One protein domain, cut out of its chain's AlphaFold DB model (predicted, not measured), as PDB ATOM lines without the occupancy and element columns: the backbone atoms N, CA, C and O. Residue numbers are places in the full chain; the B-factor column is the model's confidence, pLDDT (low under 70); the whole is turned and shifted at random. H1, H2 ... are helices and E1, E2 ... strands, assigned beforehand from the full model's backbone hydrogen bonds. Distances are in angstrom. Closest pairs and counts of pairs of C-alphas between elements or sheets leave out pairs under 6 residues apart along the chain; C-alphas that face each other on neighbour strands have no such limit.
ATOM      1  N   PRO A  17      17.637  44.083  -0.152       97.50
ATOM      2  CA  PRO A  17      16.492  44.090   0.752       97.50
ATOM      3  C   PRO A  17      15.557  42.915   0.461       97.50
ATOM      4  O   PRO A  17      15.293  42.603  -0.704       97.50
ATOM      5  N   ALA A  18      15.066  42.261   1.511       96.06
ATOM      6  CA  ALA A  18      14.103  41.187   1.349       96.06
ATOM      7  C   ALA A  18      12.751  41.753   0.860       96.06
ATOM      8  O   ALA A  18      12.320  42.810   1.334       96.06
ATOM      9  N   PRO A  19      12.086  41.079  -0.092       95.31
ATOM     10  CA  PRO A  19      10.709  41.382  -0.483       95.31
ATOM     11  C   PRO A  19       9.773  41.100   0.693       95.31
ATOM     12  O   PRO A  19      10.068  40.215   1.479       95.31
ATOM     13  N   GLY A  20       8.622  41.776   0.790       96.19
ATOM     14  CA  GLY A  20       7.704  41.598   1.928       96.19
ATOM     15  C   GLY A  20       7.159  40.172   2.102       96.19
ATOM     16  O   GLY A  20       6.792  39.780   3.212       96.19
ATOM     17  N   ALA A  21       7.137  39.388   1.024       96.12
ATOM     18  CA  ALA A  21       6.766  37.984   1.035       96.12
ATOM     19  C   ALA A  21       7.594  37.188   0.025       96.12
ATOM     20  O   ALA A  21       8.018  37.706  -1.014       96.12
ATOM     21  N   PHE A  22       7.765  35.908   0.330       94.25
ATOM     22  CA  PHE A  22       8.343  34.917  -0.563       94.25
ATOM     23  C   PHE A  22       7.316  33.832  -0.883       94.25
ATOM     24  O   PHE A  22       6.431  33.533  -0.072       94.25
ATOM     25  N   VAL A  23       7.442  33.240  -2.064       93.06
ATOM     26  CA  VAL A  23       6.651  32.091  -2.506       93.06
ATOM     27  C   VAL A  23       7.547  31.108  -3.256       93.06
ATOM     28  O   VAL A  23       8.350  31.517  -4.089       93.06
ATOM     29  N   SER A  24       7.430  29.823  -2.938       90.00
ATOM     30  CA  SER A  24       8.106  28.766  -3.681       90.00
ATOM     31  C   SER A  24       7.296  28.410  -4.922       90.00
ATOM     32  O   SER A  24       6.080  28.213  -4.856       90.00
ATOM     33  N   GLU A  25       7.967  28.326  -6.065       81.38
ATOM     34  CA  GLU A  25       7.302  28.106  -7.351       81.38
ATOM     35  C   GLU A  25       6.664  26.709  -7.428       81.38
ATOM     36  O   GLU A  25       5.465  26.555  -7.677       81.38
ATOM     37  N   GLN A  26       7.452  25.680  -7.122       84.50
ATOM     38  CA  GLN A  26       7.031  24.286  -7.287       84.50
ATOM     39  C   GLN A  26       6.369  23.701  -6.034       84.50
ATOM     40  O   GLN A  26       5.597  22.755  -6.125       84.50
ATOM     41  N   TYR A  27       6.603  24.299  -4.866       89.62
ATOM     42  CA  TYR A  27       6.200  23.717  -3.585       89.62
ATOM     43  C   TYR A  27       4.957  24.363  -2.964       89.62
ATOM     44  O   TYR A  27       4.452  23.863  -1.960       89.62
ATOM     45  N   GLY A  28       4.448  25.462  -3.534       91.88
ATOM     46  CA  GLY A  28       3.225  26.106  -3.049       91.88
ATOM     47  C   GLY A  28       3.312  26.530  -1.584       91.88
ATOM     48  O   GLY A  28       2.356  26.365  -0.830       91.88
ATOM     49  N   LEU A  29       4.473  27.025  -1.158       94.19
ATOM     50  CA  LEU A  29       4.746  27.498   0.195       94.19
ATOM     51  C   LEU A  29       4.979  29.006   0.144       94.19
ATOM     52  O   LEU A  29       5.784  29.488  -0.645       94.19
ATOM     53  N   THR A  30       4.323  29.762   1.018       96.38
ATOM     54  CA  THR A  30       4.540  31.208   1.135       96.38
ATOM     55  C   THR A  30       4.672  31.638   2.586       96.38
ATOM     56  O   THR A  30       4.097  31.012   3.477       96.38
ATOM     57  N   PHE A  31       5.426  32.711   2.821       97.25
ATOM     58  CA  PHE A  31       5.594  33.348   4.125       97.25
ATOM     59  C   PHE A  31       5.935  34.836   3.966       97.25
ATOM     60  O   PHE A  31       6.453  35.273   2.937       97.25
ATOM     61  N   GLN A  32       5.663  35.611   5.012       97.75
ATOM     62  CA  GLN A  32       6.069  37.009   5.120       97.75
ATOM     63  C   GLN A  32       7.483  37.115   5.690       97.75
ATOM     64  O   GLN A  32       7.877  36.357   6.579       97.75
ATOM     65  N   THR A  33       8.251  38.085   5.205       97.00
ATOM     66  CA  THR A  33       9.607  38.329   5.702       97.00
ATOM     67  C   THR A  33       9.614  39.342   6.845       97.00
ATOM     68  O   THR A  33       8.884  40.336   6.772       97.00
ATOM     69  N   PRO A  34      10.505  39.192   7.837       97.69
ATOM     70  CA  PRO A  34      10.765  40.235   8.819       97.69
ATOM     71  C   PRO A  34      11.157  41.564   8.164       97.69
ATOM     72  O   PRO A  34      11.938  41.600   7.207       97.69
ATOM     73  N   GLN A  35      10.641  42.673   8.694       96.81
ATOM     74  CA  GLN A  35      10.951  44.009   8.188       96.81
ATOM     75  C   GLN A  35      12.449  44.321   8.323       96.81
ATOM     76  O   GLN A  35      13.068  44.022   9.340       96.81
ATOM     77  N   GLY A  36      13.030  44.951   7.299       96.81
ATOM     78  CA  GLY A  36      14.447  45.332   7.298       96.81
ATOM     79  C   GLY A  36      15.416  44.161   7.103       96.81
ATOM     80  O   GLY A  36      16.627  44.355   7.196       96.81
ATOM     81  N   SER A  37      14.902  42.962   6.821       98.00
ATOM     82  CA  SER A  37      15.731  41.820   6.451       98.00
ATOM     83  C   SER A  37      16.300  41.961   5.034       98.00
ATOM     84  O   SER A  37      15.909  42.824   4.242       98.00
ATOM     85  N   SER A  38      17.276  41.114   4.722       97.56
ATOM     86  CA  SER A  38      17.938  41.061   3.420       97.56
ATOM     87  C   SER A  38      18.062  39.624   2.929       97.56
ATOM     88  O   SER A  38      17.872  38.679   3.688       97.56
ATOM     89  N   TYR A  39      18.375  39.446   1.654       94.81
ATOM     90  CA  TYR A  39      18.602  38.139   1.052       94.81
ATOM     91  C   TYR A  39      19.693  38.239  -0.024       94.81
ATOM     92  O   TYR A  39      20.046  39.327  -0.489       94.81
ATOM     93  N   CYS A  40      20.242  37.095  -0.417       91.25
ATOM     94  CA  CYS A  40      21.184  37.011  -1.526       91.25
ATOM     95  C   CYS A  40      20.437  36.573  -2.793       91.25
ATOM     96  O   CYS A  40      19.883  35.478  -2.826       91.25
ATOM     97  N   ALA A  41      20.427  37.412  -3.834       88.88
ATOM     98  CA  ALA A  41      19.720  37.143  -5.092       88.88
ATOM     99  C   ALA A  41      20.434  36.117  -5.974       88.88
ATOM    100  O   ALA A  41      21.666  36.043  -5.967       88.88
ATOM    101  N   LEU A  42      19.685  35.259  -6.681       82.94
ATOM    102  CA  LEU A  42      20.271  34.284  -7.621       82.94
ATOM    103  C   LEU A  42      20.805  35.039  -8.840       82.94
ATOM    104  O   LEU A  42      20.226  36.070  -9.198       82.94
ATOM    105  N   PRO A  43      21.920  34.585  -9.443       80.44
ATOM    106  CA  PRO A  43      22.292  35.038 -10.775       80.44
ATOM    107  C   PRO A  43      21.096  34.901 -11.723       80.44
ATOM    108  O   PRO A  43      20.339  33.939 -11.619       80.44
ATOM    109  N   ALA A  44      20.905  35.869 -12.618       80.44
ATOM    110  CA  ALA A  44      19.746  35.891 -13.516       80.44
ATOM    111  C   ALA A  44      19.713  34.698 -14.490       80.44
ATOM    112  O   ALA A  44      18.659  34.355 -15.009       80.44
ATOM    113  N   ASP A  45      20.871  34.088 -14.731       78.12
ATOM    114  CA  ASP A  45      21.098  32.921 -15.578       78.12
ATOM    115  C   ASP A  45      21.168  31.606 -14.786       78.12
ATOM    116  O   ASP A  45      21.531  30.568 -15.340       78.12
ATOM    117  N   TRP A  46      20.855  31.627 -13.486       78.81
ATOM    118  CA  TRP A  46      20.887  30.419 -12.674       78.81
ATOM    119  C   TRP A  46      19.788  29.438 -13.082       78.81
ATOM    120  O   TRP A  46      18.622  29.800 -13.218       78.81
ATOM    121  N   THR A  47      20.174  28.170 -13.197       73.38
ATOM    122  CA  THR A  47      19.267  27.046 -13.422       73.38
ATOM    123  C   THR A  47      19.519  25.985 -12.358       73.38
ATOM    124  O   THR A  47      20.667  25.578 -12.158       73.38
ATOM    125  N   GLY A  48      18.472  25.493 -11.706       74.56
ATOM    126  CA  GLY A  48      18.580  24.422 -10.720       74.56
ATOM    127  C   GLY A  48      17.260  24.173 -10.002       74.56
ATOM    128  O   GLY A  48      16.262  24.832 -10.275       74.56
ATOM    129  N   SER A  49      17.267  23.200  -9.093       73.38
ATOM    130  CA  SER A  49      16.119  22.934  -8.224       73.38
ATOM    131  C   SER A  49      16.118  23.920  -7.063       73.38
ATOM    132  O   SER A  49      17.128  24.067  -6.379       73.38
ATOM    133  N   ASP A  50      15.017  24.614  -6.830       77.12
ATOM    134  CA  ASP A  50      14.880  25.472  -5.663       77.12
ATOM    135  C   ASP A  50      14.453  24.624  -4.448       77.12
ATOM    136  O   ASP A  50      13.424  23.955  -4.455       77.12
ATOM    137  N   HIS A  51      15.292  24.609  -3.410       86.12
ATOM    138  CA  HIS A  51      15.078  23.860  -2.164       86.12
ATOM    139  C   HIS A  51      15.104  24.773  -0.938       86.12
ATOM    140  O   HIS A  51      15.431  24.338   0.176       86.12
ATOM    141  N   GLY A  52      14.832  26.066  -1.120       89.81
ATOM    142  CA  GLY A  52      14.762  26.989  -0.003       89.81
ATOM    143  C   GLY A  52      15.384  28.349  -0.252       89.81
ATOM    144  O   GLY A  52      15.874  28.647  -1.328       89.81
ATOM    145  N   THR A  53      15.408  29.169   0.796       91.31
ATOM    146  CA  THR A  53      15.979  30.524   0.811       91.31
ATOM    147  C   THR A  53      16.587  30.867   2.160       91.31
ATOM    148  O   THR A  53      16.365  30.181   3.156       91.31
ATOM    149  N   VAL A  54      17.394  31.923   2.202       93.94
ATOM    150  CA  VAL A  54      17.991  32.436   3.437       93.94
ATOM    151  C   VAL A  54      17.625  33.901   3.587       93.94
ATOM    152  O   VAL A  54      17.965  34.737   2.747       93.94
ATOM    153  N   ILE A  55      16.957  34.199   4.698       96.31
ATOM    154  CA  ILE A  55      16.554  35.542   5.094       96.31
ATOM    155  C   ILE A  55      17.519  36.031   6.165       96.31
ATOM    156  O   ILE A  55      17.545  35.518   7.280       96.31
ATOM    157  N   PHE A  56      18.324  37.031   5.851       97.06
ATOM    158  CA  PHE A  56      19.286  37.603   6.779       97.06
ATOM    159  C   PHE A  56      18.628  38.694   7.625       97.06
ATOM    160  O   PHE A  56      18.219  39.735   7.111       97.06
ATOM    161  N   LEU A  57      18.591  38.471   8.941       97.81
ATOM    162  CA  LEU A  57      18.199  39.463   9.950       97.81
ATOM    163  C   LEU A  57      19.305  40.506  10.167       97.81
ATOM    164  O   LEU A  57      19.073  41.595  10.681       97.81
ATOM    165  N   THR A  58      20.534  40.172   9.777       96.31
ATOM    166  CA  THR A  58      21.653  41.108   9.663       96.31
ATOM    167  C   THR A  58      22.344  40.868   8.327       96.31
ATOM    168  O   THR A  58      22.762  39.734   8.092       96.31
ATOM    169  N   PRO A  59      22.494  41.881   7.455       95.81
ATOM    170  CA  PRO A  59      23.047  41.670   6.123       95.81
ATOM    171  C   PRO A  59      24.462  41.068   6.158       95.81
ATOM    172  O   PRO A  59      25.307  41.541   6.927       95.81
ATOM    173  N   PRO A  60      24.764  40.049   5.331       94.94
ATOM    174  CA  PRO A  60      26.140  39.616   5.122       94.94
ATOM    175  C   PRO A  60      26.938  40.717   4.415       94.94
ATOM    176  O   PRO A  60      26.379  41.576   3.740       94.94
ATOM    177  N   LYS A  61      28.272  40.671   4.501       93.81
ATOM    178  CA  LYS A  61      29.111  41.617   3.736       93.81
ATOM    179  C   LYS A  61      29.051  41.353   2.230       93.81
ATOM    180  O   LYS A  61      29.056  42.286   1.435       93.81
ATOM    181  N   HIS A  62      28.995  40.078   1.862       92.50
ATOM    182  CA  HIS A  62      29.014  39.606   0.487       92.50
ATOM    183  C   HIS A  62      28.194  38.326   0.365       92.50
ATOM    184  O   HIS A  62      28.225  37.470   1.257       92.50
ATOM    185  N   CYS A  63      27.523  38.204  -0.768       91.31
ATOM    186  CA  CYS A  63      26.874  37.011  -1.271       91.31
ATOM    187  C   CYS A  63      27.777  36.366  -2.331       91.31
ATOM    188  O   CYS A  63      28.368  37.069  -3.148       91.31
ATOM    189  N   TYR A  64      27.869  35.039  -2.335       86.81
ATOM    190  CA  TYR A  64      28.679  34.270  -3.278       86.81
ATOM    191  C   TYR A  64      27.939  33.023  -3.763       86.81
ATOM    192  O   TYR A  64      27.040  32.506  -3.096       86.81
ATOM    193  N   GLY A  65      28.431  32.477  -4.874       73.12
ATOM    194  CA  GLY A  65      28.039  31.165  -5.374       73.12
ATOM    195  C   GLY A  65      26.710  31.155  -6.129       73.12
ATOM    196  O   GLY A  65      25.807  31.950  -5.877       73.12
ATOM    197  N   ALA A  66      26.617  30.205  -7.054       63.00
ATOM    198  CA  ALA A  66      25.435  29.885  -7.850       63.00
ATOM    199  C   ALA A  66      24.760  28.602  -7.318       63.00
ATOM    200  O   ALA A  66      24.373  27.721  -8.078       63.00
ATOM    201  N   GLY A  67      24.730  28.441  -5.993       59.81
ATOM    202  CA  GLY A  67      24.200  27.249  -5.334       59.81
ATOM    203  C   GLY A  67      22.796  27.458  -4.779       59.81
ATOM    204  O   GLY A  67      22.315  28.591  -4.699       59.81
ATOM    205  N   TYR A  68      22.182  26.358  -4.337       59.91
ATOM    206  CA  TYR A  68      20.905  26.362  -3.626       59.91
ATOM    207  C   TYR A  68      20.905  27.443  -2.545       59.91
ATOM    208  O   TYR A  68      21.859  27.492  -1.754       59.91
ATOM    209  N   PRO A  69      19.876  28.300  -2.468       55.97
ATOM    210  CA  PRO A  69      19.903  29.392  -1.512       55.97
ATOM    211  C   PRO A  69      20.033  28.915  -0.052       55.97
ATOM    212  O   PRO A  69      20.625  29.642   0.740       55.97
ATOM    213  N   SER A  70      19.567  27.700   0.281       52.28
ATOM    214  CA  SER A  70      19.612  27.096   1.625       52.28
ATOM    215  C   SER A  70      20.828  26.197   1.918       52.28
ATOM    216  O   SER A  70      21.189  26.049   3.082       52.28
ATOM    217  N   SER A  71      21.495  25.612   0.913       52.81
ATOM    218  CA  SER A  71      22.561  24.607   1.140       52.81
ATOM    219  C   SER A  71      23.842  24.793   0.318       52.81
ATOM    220  O   SER A  71      24.864  24.189   0.640       52.81
ATOM    221  N   GLY A  72      23.827  25.644  -0.712       59.94
ATOM    222  CA  GLY A  72      24.956  25.822  -1.635       59.94
ATOM    223  C   GLY A  72      25.451  27.259  -1.775       59.94
ATOM    224  O   GLY A  72      26.483  27.494  -2.405       59.94
ATOM    225  N   ARG A  73      24.739  28.237  -1.209       74.00
ATOM    226  CA  ARG A  73      25.155  29.637  -1.260       74.00
ATOM    227  C   ARG A  73      26.240  29.955  -0.252       74.00
ATOM    228  O   ARG A  73      26.101  29.705   0.943       74.00
ATOM    229  N   GLY A  74      27.285  30.613  -0.735       82.00
ATOM    230  CA  GLY A  74      28.267  31.235   0.131       82.00
ATOM    231  C   GLY A  74      27.793  32.617   0.566       82.00
ATOM    232  O   GLY A  74      27.226  33.378  -0.212       82.00
ATOM    233  N   PHE A  75      28.091  32.990   1.798       91.00
ATOM    234  CA  PHE A  75      28.057  34.376   2.248       91.00
ATOM    235  C   PHE A  75      29.184  34.577   3.257       91.00
ATOM    236  O   PHE A  75      29.601  33.640   3.936       91.00
ATOM    237  N   SER A  76      29.729  35.788   3.335       91.38
ATOM    238  CA  SER A  76      30.827  36.080   4.268       91.38
ATOM    239  C   SER A  76      30.315  36.568   5.617       91.38
ATOM    240  O   SER A  76      29.405  37.400   5.672       91.38
ATOM    241  N   GLY A  77      31.019  36.165   6.674       89.06
ATOM    242  CA  GLY A  77      30.735  36.535   8.058       89.06
ATOM    243  C   GLY A  77      29.938  35.455   8.785       89.06
ATOM    244  O   GLY A  77      29.903  34.309   8.351       89.06
ATOM    245  N   ASP A  78      29.302  35.842   9.888       90.88
ATOM    246  CA  ASP A  78      28.349  35.002  10.624       90.88
ATOM    247  C   ASP A  78      27.043  35.782  10.861       90.88
ATOM    248  O   ASP A  78      26.742  36.192  11.987       90.88
ATOM    249  N   PRO A  79      26.310  36.113   9.778       94.88
ATOM    250  CA  PRO A  79      25.083  36.879   9.888       94.88
ATOM    251  C   PRO A  79      23.986  36.057  10.569       94.88
ATOM    252  O   PRO A  79      23.834  34.849  10.338       94.88
ATOM    253  N   ARG A  80      23.175  36.758  11.363       96.31
ATOM    254  CA  ARG A  80      21.937  36.228  11.936       96.31
ATOM    255  C   ARG A  80      20.914  36.070  10.822       96.31
ATOM    256  O   ARG A  80      20.754  36.972   9.995       96.31
ATOM    257  N   ARG A  81      20.267  34.910  10.756       96.69
ATOM    258  CA  ARG A  81      19.474  34.523   9.586       96.69
ATOM    259  C   ARG A  81      18.421  33.480   9.915       96.69
ATOM    260  O   ARG A  81      18.545  32.756  10.897       96.69
ATOM    261  N   ILE A  82      17.421  33.404   9.054       97.12
ATOM    262  CA  ILE A  82      16.421  32.352   9.002       97.12
ATOM    263  C   ILE A  82      16.683  31.575   7.717       97.12
ATOM    264  O   ILE A  82      16.597  32.120   6.618       97.12
ATOM    265  N   GLU A  83      17.047  30.314   7.870       94.94
ATOM    266  CA  GLU A  83      17.219  29.364   6.782       94.94
ATOM    267  C   GLU A  83      15.871  28.677   6.558       94.94
ATOM    268  O   GLU A  83      15.272  28.146   7.492       94.94
ATOM    269  N   VAL A  84      15.373  28.733   5.330       94.38
ATOM    270  CA  VAL A  84      14.145  28.080   4.886       94.38
ATOM    271  C   VAL A  84      14.571  26.955   3.966       94.38
ATOM    272  O   VAL A  84      15.262  27.209   2.987       94.38
ATOM    273  N   PHE A  85      14.165  25.733   4.268       92.69
ATOM    274  CA  PHE A  85      14.388  24.564   3.432       92.69
ATOM    275  C   PHE A  85      13.059  23.882   3.137       92.69
ATOM    276  O   PHE A  85      12.206  23.764   4.023       92.69
ATOM    277  N   TYR A  86      12.914  23.387   1.915       91.00
ATOM    278  CA  TYR A  86      11.866  22.441   1.566       91.00
ATOM    279  C   TYR A  86      12.311  21.488   0.472       91.00
ATOM    280  O   TYR A  86      13.175  21.782  -0.354       91.00
ATOM    281  N   ALA A  87      11.663  20.337   0.469       90.06
ATOM    282  CA  ALA A  87      11.814  19.333  -0.559       90.06
ATOM    283  C   ALA A  87      10.547  18.485  -0.617       90.06
ATOM    284  O   ALA A  87       9.745  18.468   0.323       90.06
ATOM    285  N   TYR A  88      10.390  17.758  -1.718       87.00
ATOM    286  CA  TYR A  88       9.392  16.708  -1.773       87.00
ATOM    287  C   TYR A  88       9.839  15.604  -0.831       87.00
ATOM    288  O   TYR A  88      11.031  15.303  -0.727       87.00
ATOM    289  N   ASP A  89       8.875  15.054  -0.110       74.19
ATOM    290  CA  ASP A  89       9.092  13.962   0.818       74.19
ATOM    291  C   ASP A  89       9.297  12.699  -0.017       74.19
ATOM    292  O   ASP A  89       8.369  11.937  -0.293       74.19
ATOM    293  N   ALA A  90      10.510  12.539  -0.546       57.97
ATOM    294  CA  ALA A  90      10.906  11.285  -1.140       57.97
ATOM    295  C   ALA A  90      10.841  10.263  -0.005       57.97
ATOM    296  O   ALA A  90      11.618  10.341   0.944       57.97
ATOM    297  N   ASN A  91       9.925   9.300  -0.105       56.91
ATOM    298  CA  ASN A  91       9.829   8.174   0.831       56.91
ATOM    299  C   ASN A  91      11.172   7.407   0.986       56.91
ATOM    300  O   ASN A  91      11.291   6.549   1.851       56.91
ATOM    301  N   ASP A  92      12.192   7.743   0.191       49.12
ATOM    302  CA  ASP A  92      13.552   7.206   0.213       49.12
ATOM    303  C   ASP A  92      14.467   7.777   1.320       49.12
ATOM    304  O   ASP A  92      15.594   7.309   1.464       49.12
ATOM    305  N   PRO A 100      17.221  14.453  15.171       71.56
ATOM    306  CA  PRO A 100      18.001  14.734  16.364       71.56
ATOM    307  C   PRO A 100      17.067  15.004  17.547       71.56
ATOM    308  O   PRO A 100      15.963  15.532  17.384       71.56
ATOM    309  N   LYS A 101      17.502  14.631  18.757       83.38
ATOM    310  CA  LYS A 101      16.724  14.896  19.973       83.38
ATOM    311  C   LYS A 101      16.407  16.393  20.057       83.38
ATOM    312  O   LYS A 101      17.315  17.218  20.073       83.38
ATOM    313  N   CYS A 102      15.120  16.712  20.128       88.50
ATOM    314  CA  CYS A 102      14.630  18.079  20.238       88.50
ATOM    315  C   CYS A 102      14.761  18.573  21.686       88.50
ATOM    316  O   CYS A 102      14.021  18.119  22.559       88.50
ATOM    317  N   ASP A 103      15.674  19.513  21.942       95.06
ATOM    318  CA  ASP A 103      15.645  20.324  23.166       95.06
ATOM    319  C   ASP A 103      14.560  21.397  23.003       95.06
ATOM    320  O   ASP A 103      14.763  22.429  22.360       95.06
ATOM    321  N   GLN A 104      13.348  21.094  23.471       96.31
ATOM    322  CA  GLN A 104      12.186  21.934  23.208       96.31
ATOM    323  C   GLN A 104      12.259  23.244  24.005       96.31
ATOM    324  O   GLN A 104      12.108  23.258  25.224       96.31
ATOM    325  N   VAL A 105      12.365  24.367  23.294       96.56
ATOM    326  CA  VAL A 105      12.430  25.720  23.881       96.56
ATOM    327  C   VAL A 105      11.139  26.522  23.721       96.56
ATOM    328  O   VAL A 105      11.036  27.663  24.170       96.56
ATOM    329  N   GLY A 106      10.127  25.944  23.076       96.81
ATOM    330  CA  GLY A 106       8.820  26.568  22.921       96.81
ATOM    331  C   GLY A 106       7.917  25.828  21.946       96.81
ATOM    332  O   GLY A 106       8.213  24.712  21.523       96.81
ATOM    333  N   LYS A 107       6.804  26.474  21.596       98.00
ATOM    334  CA  LYS A 107       5.872  26.038  20.553       98.00
ATOM    335  C   LYS A 107       5.461  27.228  19.687       98.00
ATOM    336  O   LYS A 107       5.544  28.374  20.140       98.00
ATOM    337  N   VAL A 108       5.020  26.953  18.467       98.25
ATOM    338  CA  VAL A 108       4.534  27.953  17.506       98.25
ATOM    339  C   VAL A 108       3.554  27.306  16.532       98.25
ATOM    340  O   VAL A 108       3.620  26.101  16.313       98.25
ATOM    341  N   VAL A 109       2.641  28.090  15.960       98.12
ATOM    342  CA  VAL A 109       1.819  27.625  14.835       98.12
ATOM    343  C   VAL A 109       2.659  27.709  13.566       98.12
ATOM    344  O   VAL A 109       3.197  28.771  13.267       98.12
ATOM    345  N   PHE A 110       2.778  26.599  12.847       97.88
ATOM    346  CA  PHE A 110       3.500  26.507  11.584       97.88
ATOM    347  C   PHE A 110       2.755  25.544  10.656       97.88
ATOM    348  O   PHE A 110       2.496  24.401  11.037       97.88
ATOM    349  N   LEU A 111       2.374  26.028   9.467       96.38
ATOM    350  CA  LEU A 111       1.546  25.296   8.496       96.38
ATOM    351  C   LEU A 111       0.248  24.738   9.108       96.38
ATOM    352  O   LEU A 111      -0.110  23.583   8.913       96.38
ATOM    353  N   GLY A 112      -0.448  25.572   9.886       95.19
ATOM    354  CA  GLY A 112      -1.759  25.253  10.465       95.19
ATOM    355  C   GLY A 112      -1.734  24.435  11.761       95.19
ATOM    356  O   GLY A 112      -2.756  24.348  12.435       95.19
ATOM    357  N   GLU A 113      -0.582  23.899  12.171       97.38
ATOM    358  CA  GLU A 113      -0.460  23.077  13.380       97.38
ATOM    359  C   GLU A 113       0.477  23.694  14.421       97.38
ATOM    360  O   GLU A 113       1.438  24.392  14.098       97.38
ATOM    361  N   THR A 114       0.231  23.408  15.704       98.06
ATOM    362  CA  THR A 114       1.163  23.789  16.774       98.06
ATOM    363  C   THR A 114       2.343  22.819  16.802       98.06
ATOM    364  O   THR A 114       2.178  21.640  17.112       98.06
ATOM    365  N   ARG A 115       3.547  23.322  16.531       96.81
ATOM    366  CA  ARG A 115       4.791  22.551  16.451       96.81
ATOM    367  C   ARG A 115       5.775  22.954  17.556       96.81
ATOM    368  O   ARG A 115       5.765  24.114  17.987       96.81
ATOM    369  N   PRO A 116       6.618  22.026  18.042       97.12
ATOM    370  CA  PRO A 116       7.698  22.360  18.962       97.12
ATOM    371  C   PRO A 116       8.795  23.159  18.248       97.12
ATOM    372  O   PRO A 116       9.095  22.919  17.081       97.12
ATOM    373  N   LEU A 117       9.409  24.089  18.976       97.81
ATOM    374  CA  LEU A 117      10.651  24.745  18.576       97.81
ATOM    375  C   LEU A 117      11.814  23.996  19.217       97.81
ATOM    376  O   LEU A 117      11.894  23.928  20.447       97.81
ATOM    377  N   CYS A 118      12.691  23.444  18.386       96.81
ATOM    378  CA  CYS A 118      13.802  22.602  18.805       96.81
ATOM    379  C   CYS A 118      15.096  23.400  18.781       96.81
ATOM    380  O   CYS A 118      15.479  23.932  17.744       96.81
ATOM    381  N   ARG A 119      15.774  23.481  19.923       96.19
ATOM    382  CA  ARG A 119      17.072  24.134  20.024       96.19
ATOM    383  C   ARG A 119      18.195  23.140  19.769       96.19
ATOM    384  O   ARG A 119      18.219  22.045  20.326       96.19
ATOM    385  N   THR A 120      19.180  23.579  19.005       92.06
ATOM    386  CA  THR A 120      20.497  22.955  18.910       92.06
ATOM    387  C   THR A 120      21.557  24.007  19.221       92.06
ATOM    388  O   THR A 120      21.414  25.196  18.928       92.06
ATOM    389  N   SER A 121      22.620  23.592  19.910       82.88
ATOM    390  CA  SER A 121      23.797  24.443  20.095       82.88
ATOM    391  C   SER A 121      24.828  24.040  19.055       82.88
ATOM    392  O   SER A 121      25.190  22.865  18.979       82.88
ATOM    393  N   SER A 122      25.306  24.997  18.266       81.62
ATOM    394  CA  SER A 122      26.353  24.765  17.277       81.62
ATOM    395  C   SER A 122      27.536  25.693  17.528       81.62
ATOM    396  O   SER A 122      27.480  26.626  18.331       81.62
ATOM    397  N   ARG A 123      28.647  25.460  16.821       81.44
ATOM    398  CA  ARG A 123      29.805  26.369  16.876       81.44
ATOM    399  C   ARG A 123      29.486  27.768  16.326       81.44
ATOM    400  O   ARG A 123      30.264  28.683  16.561       81.44
ATOM    401  N   ARG A 124      28.380  27.925  15.587       79.81
ATOM    402  CA  ARG A 124      27.939  29.179  14.951       79.81
ATOM    403  C   ARG A 124      26.937  29.969  15.805       79.81
ATOM    404  O   ARG A 124      26.525  31.057  15.415       79.81
ATOM    405  N   GLY A 125      26.559  29.443  16.971       90.75
ATOM    406  CA  GLY A 125      25.652  30.103  17.905       90.75
ATOM    407  C   GLY A 125      24.478  29.219  18.310       90.75
ATOM    408  O   GLY A 125      24.619  28.013  18.523       90.75
ATOM    409  N   ILE A 126      23.322  29.857  18.478       95.12
ATOM    410  CA  ILE A 126      22.066  29.196  18.827       95.12
ATOM    411  C   ILE A 126      21.295  28.935  17.542       95.12
ATOM    412  O   ILE A 126      21.017  29.865  16.784       95.12
ATOM    413  N   GLU A 127      20.914  27.681  17.345       96.12
ATOM    414  CA  GLU A 127      20.036  27.261  16.266       96.12
ATOM    415  C   GLU A 127      18.685  26.858  16.862       96.12
ATOM    416  O   GLU A 127      18.624  26.126  17.851       96.12
ATOM    417  N   ILE A 128      17.594  27.383  16.307       97.12
ATOM    418  CA  ILE A 128      16.231  26.985  16.674       97.12
ATOM    419  C   ILE A 128      15.503  26.607  15.401       97.12
ATOM    420  O   ILE A 128      15.288  27.459  14.545       97.12
ATOM    421  N   SER A 129      15.091  25.351  15.298       96.94
ATOM    422  CA  SER A 129      14.395  24.837  14.130       96.94
ATOM    423  C   SER A 129      12.969  24.405  14.440       96.94
ATOM    424  O   SER A 129      12.592  24.107  15.578       96.94
ATOM    425  N   VAL A 130      12.161  24.383  13.387       96.75
ATOM    426  CA  VAL A 130      10.851  23.745  13.355       96.75
ATOM    427  C   VAL A 130      10.723  22.989  12.042       96.75
ATOM    428  O   VAL A 130      11.228  23.415  11.006       96.75
ATOM    429  N   THR A 131      10.069  21.838  12.100       95.12
ATOM    430  CA  THR A 131       9.847  20.967  10.947       95.12
ATOM    431  C   THR A 131       8.356  20.699  10.809       95.12
ATOM    432  O   THR A 131       7.667  20.495  11.813       95.12
ATOM    433  N   ALA A 132       7.856  20.689   9.578       94.88
ATOM    434  CA  ALA A 132       6.501  20.261   9.270       94.88
ATOM    435  C   ALA A 132       6.465  19.520   7.934       94.88
ATOM    436  O   ALA A 132       7.101  19.935   6.967       94.88
ATOM    437  N   ARG A 133       5.682  18.442   7.891       94.00
ATOM    438  CA  ARG A 133       5.226  17.842   6.639       94.00
ATOM    439  C   ARG A 133       3.915  18.503   6.229       94.00
ATOM    440  O   ARG A 133       3.129  18.889   7.097       94.00
ATOM    441  N   TYR A 134       3.704  18.662   4.932       93.06
ATOM    442  CA  TYR A 134       2.507  19.283   4.372       93.06
ATOM    443  C   TYR A 134       2.196  18.715   2.986       93.06
ATOM    444  O   TYR A 134       3.017  18.025   2.385       93.06
ATOM    445  N   ALA A 135       0.991  18.997   2.493       89.44
ATOM    446  CA  ALA A 135       0.590  18.659   1.137       89.44
ATOM    447  C   ALA A 135       0.797  19.874   0.224       89.44
ATOM    448  O   ALA A 135       0.091  20.880   0.359       89.44
ATOM    449  N   ALA A 136       1.761  19.774  -0.690       84.94
ATOM    450  CA  ALA A 136       1.811  20.621  -1.873       84.94
ATOM    451  C   ALA A 136       0.871  20.000  -2.929       84.94
ATOM    452  O   ALA A 136      -0.328  19.870  -2.685       84.94
ATOM    453  N   ASP A 137       1.412  19.565  -4.061       83.19
ATOM    454  CA  ASP A 137       0.808  18.621  -5.009       83.19
ATOM    455  C   ASP A 137       1.061  17.153  -4.605       83.19
ATOM    456  O   ASP A 137       0.194  16.292  -4.755       83.19
ATOM    457  N   VAL A 138       2.224  16.893  -4.009       86.81
ATOM    458  CA  VAL A 138       2.590  15.640  -3.336       86.81
ATOM    459  C   VAL A 138       3.074  15.938  -1.906       86.81
ATOM    460  O   VAL A 138       3.252  17.112  -1.549       86.81
ATOM    461  N   PRO A 139       3.254  14.919  -1.040       90.81
ATOM    462  CA  PRO A 139       3.832  15.127   0.282       90.81
ATOM    463  C   PRO A 139       5.173  15.863   0.210       90.81
ATOM    464  O   PRO A 139       6.053  15.535  -0.590       90.81
ATOM    465  N   ALA A 140       5.317  16.879   1.050       92.00
ATOM    466  CA  ALA A 140       6.487  17.736   1.108       92.00
ATOM    467  C   ALA A 140       6.905  17.991   2.558       92.00
ATOM    468  O   ALA A 140       6.118  17.871   3.503       92.00
ATOM    469  N   LEU A 141       8.164  18.379   2.720       92.69
ATOM    470  CA  LEU A 141       8.790  18.721   3.987       92.69
ATOM    471  C   LEU A 141       9.208  20.189   3.959       92.69
ATOM    472  O   LEU A 141       9.778  20.647   2.974       92.69
ATOM    473  N   ALA A 142       8.971  20.911   5.051       94.06
ATOM    474  CA  ALA A 142       9.534  22.231   5.293       94.06
ATOM    475  C   ALA A 142      10.296  22.239   6.624       94.06
ATOM    476  O   ALA A 142       9.764  21.827   7.661       94.06
ATOM    477  N   ILE A 143      11.534  22.731   6.594       94.88
ATOM    478  CA  ILE A 143      12.380  22.942   7.770       94.88
ATOM    479  C   ILE A 143      12.795  24.403   7.780       94.88
ATOM    480  O   ILE A 143      13.422  24.886   6.841       94.88
ATOM    481  N   LEU A 144      12.452  25.109   8.851       96.38
ATOM    482  CA  LEU A 144      12.867  26.489   9.047       96.38
ATOM    483  C   LEU A 144      13.766  26.559  10.275       96.38
ATOM    484  O   LEU A 144      13.407  26.028  11.326       96.38
ATOM    485  N   THR A 145      14.912  27.224  10.141       96.44
ATOM    486  CA  THR A 145      15.954  27.295  11.170       96.44
ATOM    487  C   THR A 145      16.388  28.736  11.388       96.44
ATOM    488  O   THR A 145      16.927  29.383  10.497       96.44
ATOM    489  N   LEU A 146      16.203  29.241  12.602       97.62
ATOM    490  CA  LEU A 146      16.824  30.475  13.060       97.62
ATOM    491  C   LEU A 146      18.264  30.196  13.492       97.62
ATOM    492  O   LEU A 146      18.481  29.360  14.362       97.62
ATOM    493  N   VAL A 147      19.218  30.964  12.968       96.31
ATOM    494  CA  VAL A 147      20.610  31.002  13.430       96.31
ATOM    495  C   VAL A 147      20.877  32.366  14.061       96.31
ATOM    496  O   VAL A 147      20.883  33.392  13.374       96.31
ATOM    497  N   THR A 148      21.099  32.388  15.375       97.00
ATOM    498  CA  THR A 148      21.238  33.625  16.158       97.00
ATOM    499  C   THR A 148      22.345  33.550  17.224       97.00
ATOM    500  O   THR A 148      22.989  32.517  17.411       97.00
ATOM    501  N   SER A 149      22.603  34.661  17.910       95.12
ATOM    502  CA  SER A 149      23.512  34.769  19.053       95.12
ATOM    503  C   SER A 149      22.724  34.919  20.363       95.12
ATOM    504  O   SER A 149      21.565  35.343  20.344       95.12
ATOM    505  N   PRO A 150      23.313  34.581  21.527       94.88
ATOM    506  CA  PRO A 150      22.609  34.662  22.810       94.88
ATOM    507  C   PRO A 150      22.028  36.046  23.135       94.88
ATOM    508  O   PRO A 150      20.927  36.134  23.671       94.88
ATOM    509  N   ASP A 151      22.737  37.120  22.783       96.19
ATOM    510  CA  ASP A 151      22.341  38.514  23.020       96.19
ATOM    511  C   ASP A 151      21.178  38.978  22.127       96.19
ATOM    512  O   ASP A 151      20.402  39.850  22.515       96.19
ATOM    513  N   ARG A 152      21.016  38.365  20.949       96.75
ATOM    514  CA  ARG A 152      19.960  38.680  19.977       96.75
ATOM    515  C   ARG A 152      18.752  37.758  20.060       96.75
ATOM    516  O   ARG A 152      17.688  38.114  19.550       96.75
ATOM    517  N   LEU A 153      18.890  36.615  20.735       96.25
ATOM    518  CA  LEU A 153      17.916  35.524  20.739       96.25
ATOM    519  C   LEU A 153      16.475  35.992  20.963       96.25
ATOM    520  O   LEU A 153      15.586  35.589  20.225       96.25
ATOM    521  N   ALA A 154      16.223  36.842  21.959       97.44
ATOM    522  CA  ALA A 154      14.861  37.276  22.274       97.44
ATOM    523  C   ALA A 154      14.205  38.089  21.138       97.44
ATOM    524  O   ALA A 154      13.003  37.951  20.905       97.44
ATOM    525  N   SER A 155      14.983  38.927  20.442       97.94
ATOM    526  CA  SER A 155      14.500  39.712  19.300       97.94
ATOM    527  C   SER A 155      14.313  38.815  18.082       97.94
ATOM    528  O   SER A 155      13.223  38.752  17.528       97.94
ATOM    529  N   ASP A 156      15.350  38.067  17.714       98.31
ATOM    530  CA  ASP A 156      15.339  37.267  16.491       98.31
ATOM    531  C   ASP A 156      14.314  36.118  16.574       98.31
ATOM    532  O   ASP A 156      13.681  35.769  15.580       98.31
ATOM    533  N   LEU A 157      14.072  35.562  17.770       98.19
ATOM    534  CA  LEU A 157      13.028  34.556  17.990       98.19
ATOM    535  C   LEU A 157      11.616  35.121  17.787       98.19
ATOM    536  O   LEU A 157      10.714  34.375  17.404       98.19
ATOM    537  N   ARG A 158      11.400  36.416  18.047       98.19
ATOM    538  CA  ARG A 158      10.117  37.076  17.771       98.19
ATOM    539  C   ARG A 158       9.868  37.137  16.269       98.19
ATOM    540  O   ARG A 158       8.806  36.707  15.826       98.19
ATOM    541  N   ASP A 159      10.859  37.600  15.514       98.44
ATOM    542  CA  ASP A 159      10.790  37.701  14.054       98.44
ATOM    543  C   ASP A 159      10.631  36.319  13.414       98.44
ATOM    544  O   ASP A 159       9.797  36.123  12.530       98.44
ATOM    545  N   PHE A 160      11.362  35.330  13.930       98.56
ATOM    546  CA  PHE A 160      11.246  33.947  13.489       98.56
ATOM    547  C   PHE A 160       9.841  33.384  13.715       98.56
ATOM    548  O   PHE A 160       9.246  32.833  12.793       98.56
ATOM    549  N   LYS A 161       9.265  33.562  14.911       98.50
ATOM    550  CA  LYS A 161       7.891  33.118  15.193       98.50
ATOM    551  C   LYS A 161       6.863  33.811  14.301       98.50
ATOM    552  O   LYS A 161       5.950  33.137  13.839       98.50
ATOM    553  N   ALA A 162       7.021  35.109  14.040       98.25
ATOM    554  CA  ALA A 162       6.126  35.842  13.150       98.25
ATOM    555  C   ALA A 162       6.169  35.284  11.717       98.25
ATOM    556  O   ALA A 162       5.117  35.012  11.138       98.25
ATOM    557  N   LEU A 163       7.369  35.021  11.182       98.25
ATOM    558  CA  LEU A 163       7.527  34.363   9.881       98.25
ATOM    559  C   LEU A 163       6.842  32.988   9.884       98.25
ATOM    560  O   LEU A 163       6.034  32.716   8.997       98.25
ATOM    561  N   LEU A 164       7.085  32.152  10.897       98.44
ATOM    562  CA  LEU A 164       6.470  30.821  11.006       98.44
ATOM    563  C   LEU A 164       4.941  30.862  11.042       98.44
ATOM    564  O   LEU A 164       4.291  30.058  10.383       98.44
ATOM    565  N   GLN A 165       4.371  31.817  11.774       98.31
ATOM    566  CA  GLN A 165       2.921  31.994  11.867       98.31
ATOM    567  C   GLN A 165       2.306  32.517  10.566       98.31
ATOM    568  O   GLN A 165       1.138  32.250  10.297       98.31
ATOM    569  N   SER A 166       3.079  33.249   9.760       98.00
ATOM    570  CA  SER A 166       2.658  33.686   8.426       98.00
ATOM    571  C   SER A 166       2.777  32.585   7.368       98.00
ATOM    572  O   SER A 166       2.170  32.696   6.301       98.00
ATOM    573  N   ALA A 167       3.565  31.541   7.647       97.75
ATOM    574  CA  ALA A 167       3.841  30.487   6.692       97.75
ATOM    575  C   ALA A 167       2.608  29.609   6.467       97.75
ATOM    576  O   ALA A 167       2.005  29.082   7.408       97.75
ATOM    577  N   ARG A 168       2.251  29.427   5.198       96.62
ATOM    578  CA  ARG A 168       1.088  28.646   4.773       96.62
ATOM    579  C   ARG A 168       1.307  28.051   3.393       96.62
ATOM    580  O   ARG A 168       2.135  28.543   2.625       96.62
ATOM    581  N   THR A 169       0.517  27.035   3.077       95.75
ATOM    582  CA  THR A 169       0.397  26.576   1.700       95.75
ATOM    583  C   THR A 169      -0.398  27.588   0.875       95.75
ATOM    584  O   THR A 169      -1.251  28.323   1.396       95.75
ATOM    585  N   CYS A 170      -0.074  27.671  -0.406       94.38
ATOM    586  CA  CYS A 170      -0.812  28.442  -1.383       94.38
ATOM    587  C   CYS A 170      -0.814  27.736  -2.739       94.38
ATOM    588  O   CYS A 170      -0.010  26.841  -2.994       94.38
ATOM    589  N   THR A 171      -1.734  28.154  -3.598       93.19
ATOM    590  CA  THR A 171      -1.883  27.647  -4.959       93.19
ATOM    591  C   THR A 171      -1.296  28.652  -5.948       93.19
ATOM    592  O   THR A 171      -1.672  29.830  -5.922       93.19
ATOM    593  N   ALA A 172      -0.404  28.195  -6.826       86.06
ATOM    594  CA  ALA A 172       0.153  28.980  -7.925       86.06
ATOM    595  C   ALA A 172      -0.154  28.297  -9.262       86.06
ATOM    596  O   ALA A 172      -0.073  27.076  -9.370       86.06
ATOM    597  N   THR A 173      -0.521  29.082 -10.272       85.19
ATOM    598  CA  THR A 173      -0.819  28.580 -11.618       85.19
ATOM    599  C   THR A 173       0.182  29.164 -12.598       85.19
ATOM    600  O   THR A 173       0.357  30.379 -12.670       85.19
ATOM    601  N   TRP A 174       0.799  28.279 -13.364       73.88
ATOM    602  CA  TRP A 174       1.919  28.557 -14.246       73.88
ATOM    603  C   TRP A 174       1.532  28.248 -15.675       73.88
ATOM    604  O   TRP A 174       0.810  27.284 -15.932       73.88
ATOM    605  N   LEU A 175       2.042  29.041 -16.608       71.31
ATOM    606  CA  LEU A 175       2.073  28.667 -18.014       71.31
ATOM    607  C   LEU A 175       3.379  27.916 -18.238       71.31
ATOM    608  O   LEU A 175       4.426  28.383 -17.800       71.31
ATOM    609  N   ASN A 176       3.333  26.756 -18.889       64.69
ATOM    610  CA  ASN A 176       4.578  26.086 -19.244       64.69
ATOM    611  C   ASN A 176       5.361  26.928 -20.275       64.69
ATOM    612  O   ASN A 176       4.771  27.647 -21.088       64.69
ATOM    613  N   ASP A 177       6.690  26.808 -20.267       56.72
ATOM    614  CA  ASP A 177       7.608  27.595 -21.113       56.72
ATOM    615  C   ASP A 177       7.396  27.401 -22.629       56.72
ATOM    616  O   ASP A 177       8.009  28.079 -23.453       56.72
ATOM    617  N   GLN A 178       6.525  26.469 -23.022       62.12
ATOM    618  CA  GLN A 178       6.222  26.113 -24.407       62.12
ATOM    619  C   GLN A 178       4.900  26.722 -24.910       62.12
ATOM    620  O   GLN A 178       4.426  26.350 -25.983       62.12
ATOM    621  N   GLY A 179       4.287  27.645 -24.159       57.53
ATOM    622  CA  GLY A 179       3.010  28.267 -24.537       57.53
ATOM    623  C   GLY A 179       1.813  27.310 -24.474       57.53
ATOM    624  O   GLY A 179       0.804  27.534 -25.140       57.53
ATOM    625  N   GLY A 180       1.937  26.222 -23.714       67.38
ATOM    626  CA  GLY A 180       0.932  25.180 -23.542       67.38
ATOM    627  C   GLY A 180       0.104  25.304 -22.260       67.38
ATOM    628  O   GLY A 180       0.033  26.353 -21.622       67.38
ATOM    629  N   ASN A 181      -0.553  24.189 -21.915       73.06
ATOM    630  CA  ASN A 181      -1.499  24.068 -20.803       73.06
ATOM    631  C   ASN A 181      -0.931  24.611 -19.489       73.06
ATOM    632  O   ASN A 181       0.205  24.306 -19.118       73.06
ATOM    633  N   SER A 182      -1.765  25.351 -18.759       81.00
ATOM    634  CA  SER A 182      -1.427  25.782 -17.412       81.00
ATOM    635  C   SER A 182      -1.302  24.583 -16.477       81.00
ATOM    636  O   SER A 182      -2.158  23.694 -16.512       81.00
ATOM    637  N   PHE A 183      -0.302  24.585 -15.603       81.31
ATOM    638  CA  PHE A 183      -0.230  23.652 -14.482       81.31
ATOM    639  C   PHE A 183      -0.335  24.416 -13.165       81.31
ATOM    640  O   PHE A 183       0.050  25.578 -13.071       81.31
ATOM    641  N   THR A 184      -0.899  23.765 -12.156       86.81
ATOM    642  CA  THR A 184      -1.124  24.360 -10.841       86.81
ATOM    643  C   THR A 184      -0.333  23.575  -9.809       86.81
ATOM    644  O   THR A 184      -0.442  22.352  -9.768       86.81
ATOM    645  N   THR A 185       0.439  24.275  -8.984       85.50
ATOM    646  CA  THR A 185       1.200  23.705  -7.870       85.50
ATOM    647  C   THR A 185       0.640  24.184  -6.537       85.50
ATOM    648  O   THR A 185       0.053  25.267  -6.435       85.50
ATOM    649  N   GLY A 186       0.838  23.367  -5.501       88.06
ATOM    650  CA  GLY A 186       0.453  23.699  -4.136       88.06
ATOM    651  C   GLY A 186      -1.016  23.458  -3.796       88.06
ATOM    652  O   GLY A 186      -1.781  22.860  -4.551       88.06
ATOM    653  N   SER A 187      -1.396  23.915  -2.606       89.69
ATOM    654  CA  SER A 187      -2.738  23.743  -2.053       89.69
ATOM    655  C   SER A 187      -3.155  24.966  -1.234       89.69
ATOM    656  O   SER A 187      -2.323  25.664  -0.660       89.69
ATOM    657  N   GLY A 188      -4.460  25.230  -1.138       91.44
ATOM    658  CA  GLY A 188      -5.001  26.345  -0.352       91.44
ATOM    659  C   GLY A 188      -5.277  27.616  -1.171       91.44
ATOM    660  O   GLY A 188      -5.491  27.535  -2.383       91.44
ATOM    661  N   PRO A 189      -5.349  28.799  -0.531       93.25
ATOM    662  CA  PRO A 189      -5.625  30.067  -1.214       93.25
ATOM    663  C   PRO A 189      -4.574  30.409  -2.275       93.25
ATOM    664  O   PRO A 189      -3.456  29.907  -2.218       93.25
ATOM    665  N   ALA A 190      -4.892  31.314  -3.202       93.38
ATOM    666  CA  ALA A 190      -3.912  31.803  -4.172       93.38
ATOM    667  C   ALA A 190      -2.667  32.391  -3.480       93.38
ATOM    668  O   ALA A 190      -2.775  33.055  -2.438       93.38
ATOM    669  N   CYS A 191      -1.489  32.145  -4.059       92.94
ATOM    670  CA  CYS A 191      -0.251  32.759  -3.587       92.94
ATOM    671  C   CYS A 191      -0.308  34.294  -3.728       92.94
ATOM    672  O   CYS A 191      -0.999  34.799  -4.618       92.94
ATOM    673  N   PRO A 192       0.372  35.060  -2.851       91.75
ATOM    674  CA  PRO A 192       0.360  36.517  -2.938       91.75
ATOM    675  C   PRO A 192       0.946  36.987  -4.273       91.75
ATOM    676  O   PRO A 192       2.037  36.571  -4.648       91.75
ATOM    677  N   ALA A 193       0.224  37.857  -4.982       86.50
ATOM    678  CA  ALA A 193       0.618  38.328  -6.312       86.50
ATOM    679  C   ALA A 193       1.869  39.228  -6.300       86.50
ATOM    680  O   ALA A 193       2.518  39.404  -7.325       86.50
ATOM    681  N   ASP A 194       2.187  39.813  -5.146       86.50
ATOM    682  CA  ASP A 194       3.342  40.674  -4.896       86.50
ATOM    683  C   ASP A 194       4.513  39.935  -4.225       86.50
ATOM    684  O   ASP A 194       5.540  40.548  -3.921       86.50
ATOM    685  N   ALA A 195       4.376  38.625  -3.981       85.06
ATOM    686  CA  ALA A 195       5.457  37.830  -3.425       85.06
ATOM    687  C   ALA A 195       6.578  37.634  -4.448       85.06
ATOM    688  O   ALA A 195       6.368  37.555  -5.659       85.06
ATOM    689  N   ARG A 196       7.799  37.518  -3.934       86.56
ATOM    690  CA  ARG A 196       8.954  37.168  -4.747       86.56
ATOM    691  C   ARG A 196       9.122  35.660  -4.801       86.56
ATOM    692  O   ARG A 196       9.138  34.996  -3.765       86.56
ATOM    693  N   TYR A 197       9.343  35.163  -6.003       78.56
ATOM    694  CA  TYR A 197       9.791  33.800  -6.231       78.56
ATOM    695  C   TYR A 197      11.275  33.679  -5.901       78.56
ATOM    696  O   TYR A 197      12.051  34.621  -6.120       78.56
ATOM    697  N   PHE A 198      11.647  32.552  -5.321       71.25
ATOM    698  CA  PHE A 198      13.021  32.246  -4.955       71.25
ATOM    699  C   PHE A 198      13.464  30.932  -5.571       71.25
ATOM    700  O   PHE A 198      12.567  30.161  -5.965       71.25
TER     701      PHE A 198
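This is residues 17 to 92 and 100 to 198 of the 198 residues of an uncharacterized protein of Caulobacter sp. BK020 (UniProt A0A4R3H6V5). A twisted, curled sheet of six strands has one helix, H1, packed in its hollow on one face. The small hairpin of E1 and E2 sits at the end of H1, and a second hairpin, E9 and E10, reaches out from the body, with residues 176 to 181 sticking out. Long loops, residues 33 to 51 and 57 to 80, lie between E2 and E3 and between E3 and E4. The 175 printed residues, with ten named strands and one named helix in the chain order E1 to E8, H1, E9, E10, are mostly strand by class, though under half are in named elements; the large sheet, in the order E3, E4, E8, E7, E6, E5, is antiparallel throughout. The whole is compact, with a radius of gyration of the C-alphas of 16.0 A and spans of 53 by 36 by 33 A.

E1, residues 21 to 23, begins at C-alpha 21 (6.766, 37.984, 1.035), and E2 is residues 29 to 32. E3 is residues 52 to 56 and E4 residues 81 to 88, 23.4 A long. E5, residues 103 to 110, bends by 69 degrees at residue 106. E6, residues 113 to 122, is 27.1 A long, E7, residues 125 to 135, 32.3 A, and E8, residues 139 to 148, 30.0 A. H1, residues 153 to 166, is 19.7 A long and begins at C-alpha 153 (17.916, 35.524, 20.739). E9 is residues 171 to 175, and E10, residues 182 to 186, ends at C-alpha 186 (0.453, 23.699, -4.136).

E5, E6, E7 and E8 form a meander, each strand the antiparallel neighbour of the one before. N 130 and O 144 of E7 and E8 are 2.9 A apart, N 120 and O 127 of E6 and E7 2.9 A, and N 115 and O 108 of E6 and E5 2.8 A. E4 is the neighbour of E8, with N 83 and O 145 at 2.8 A, and of E3, with N 53 and O 84 at 2.9 A. H1 is on one face of this sheet, two layers; the closest C-alphas of H1 and E5 are those of Leu 164 and Phe 110, 5.3 A apart. In H1, 9 of 10 O i to N i+4 pairs are within hydrogen-bond range. The closest C-alphas of E2 and H1, Phe 31 and Ser 166, are 5.2 A apart. N 22 and O 31 of the hairpin E1 and E2 are 3.0 A apart, and N 174 and O 183 of the hairpin E9 and E10 2.8 A. Residues 22 to 23 of E1 pair with residues 196 to 197, parallel.

The two C-alphas farthest apart, those of Asp 151 and Gly 180, are 53.0 A apart. Residues 93 to 99 are not printed, and C-alphas 92 and 100 are 18.4 A apart across the cut. The links E2 to E3 and E3 to E4 are long. The mean pLDDT of the printed part is 88.4; it is under 70 at residues 66 to 72, 90 to 92 and 176 to 180.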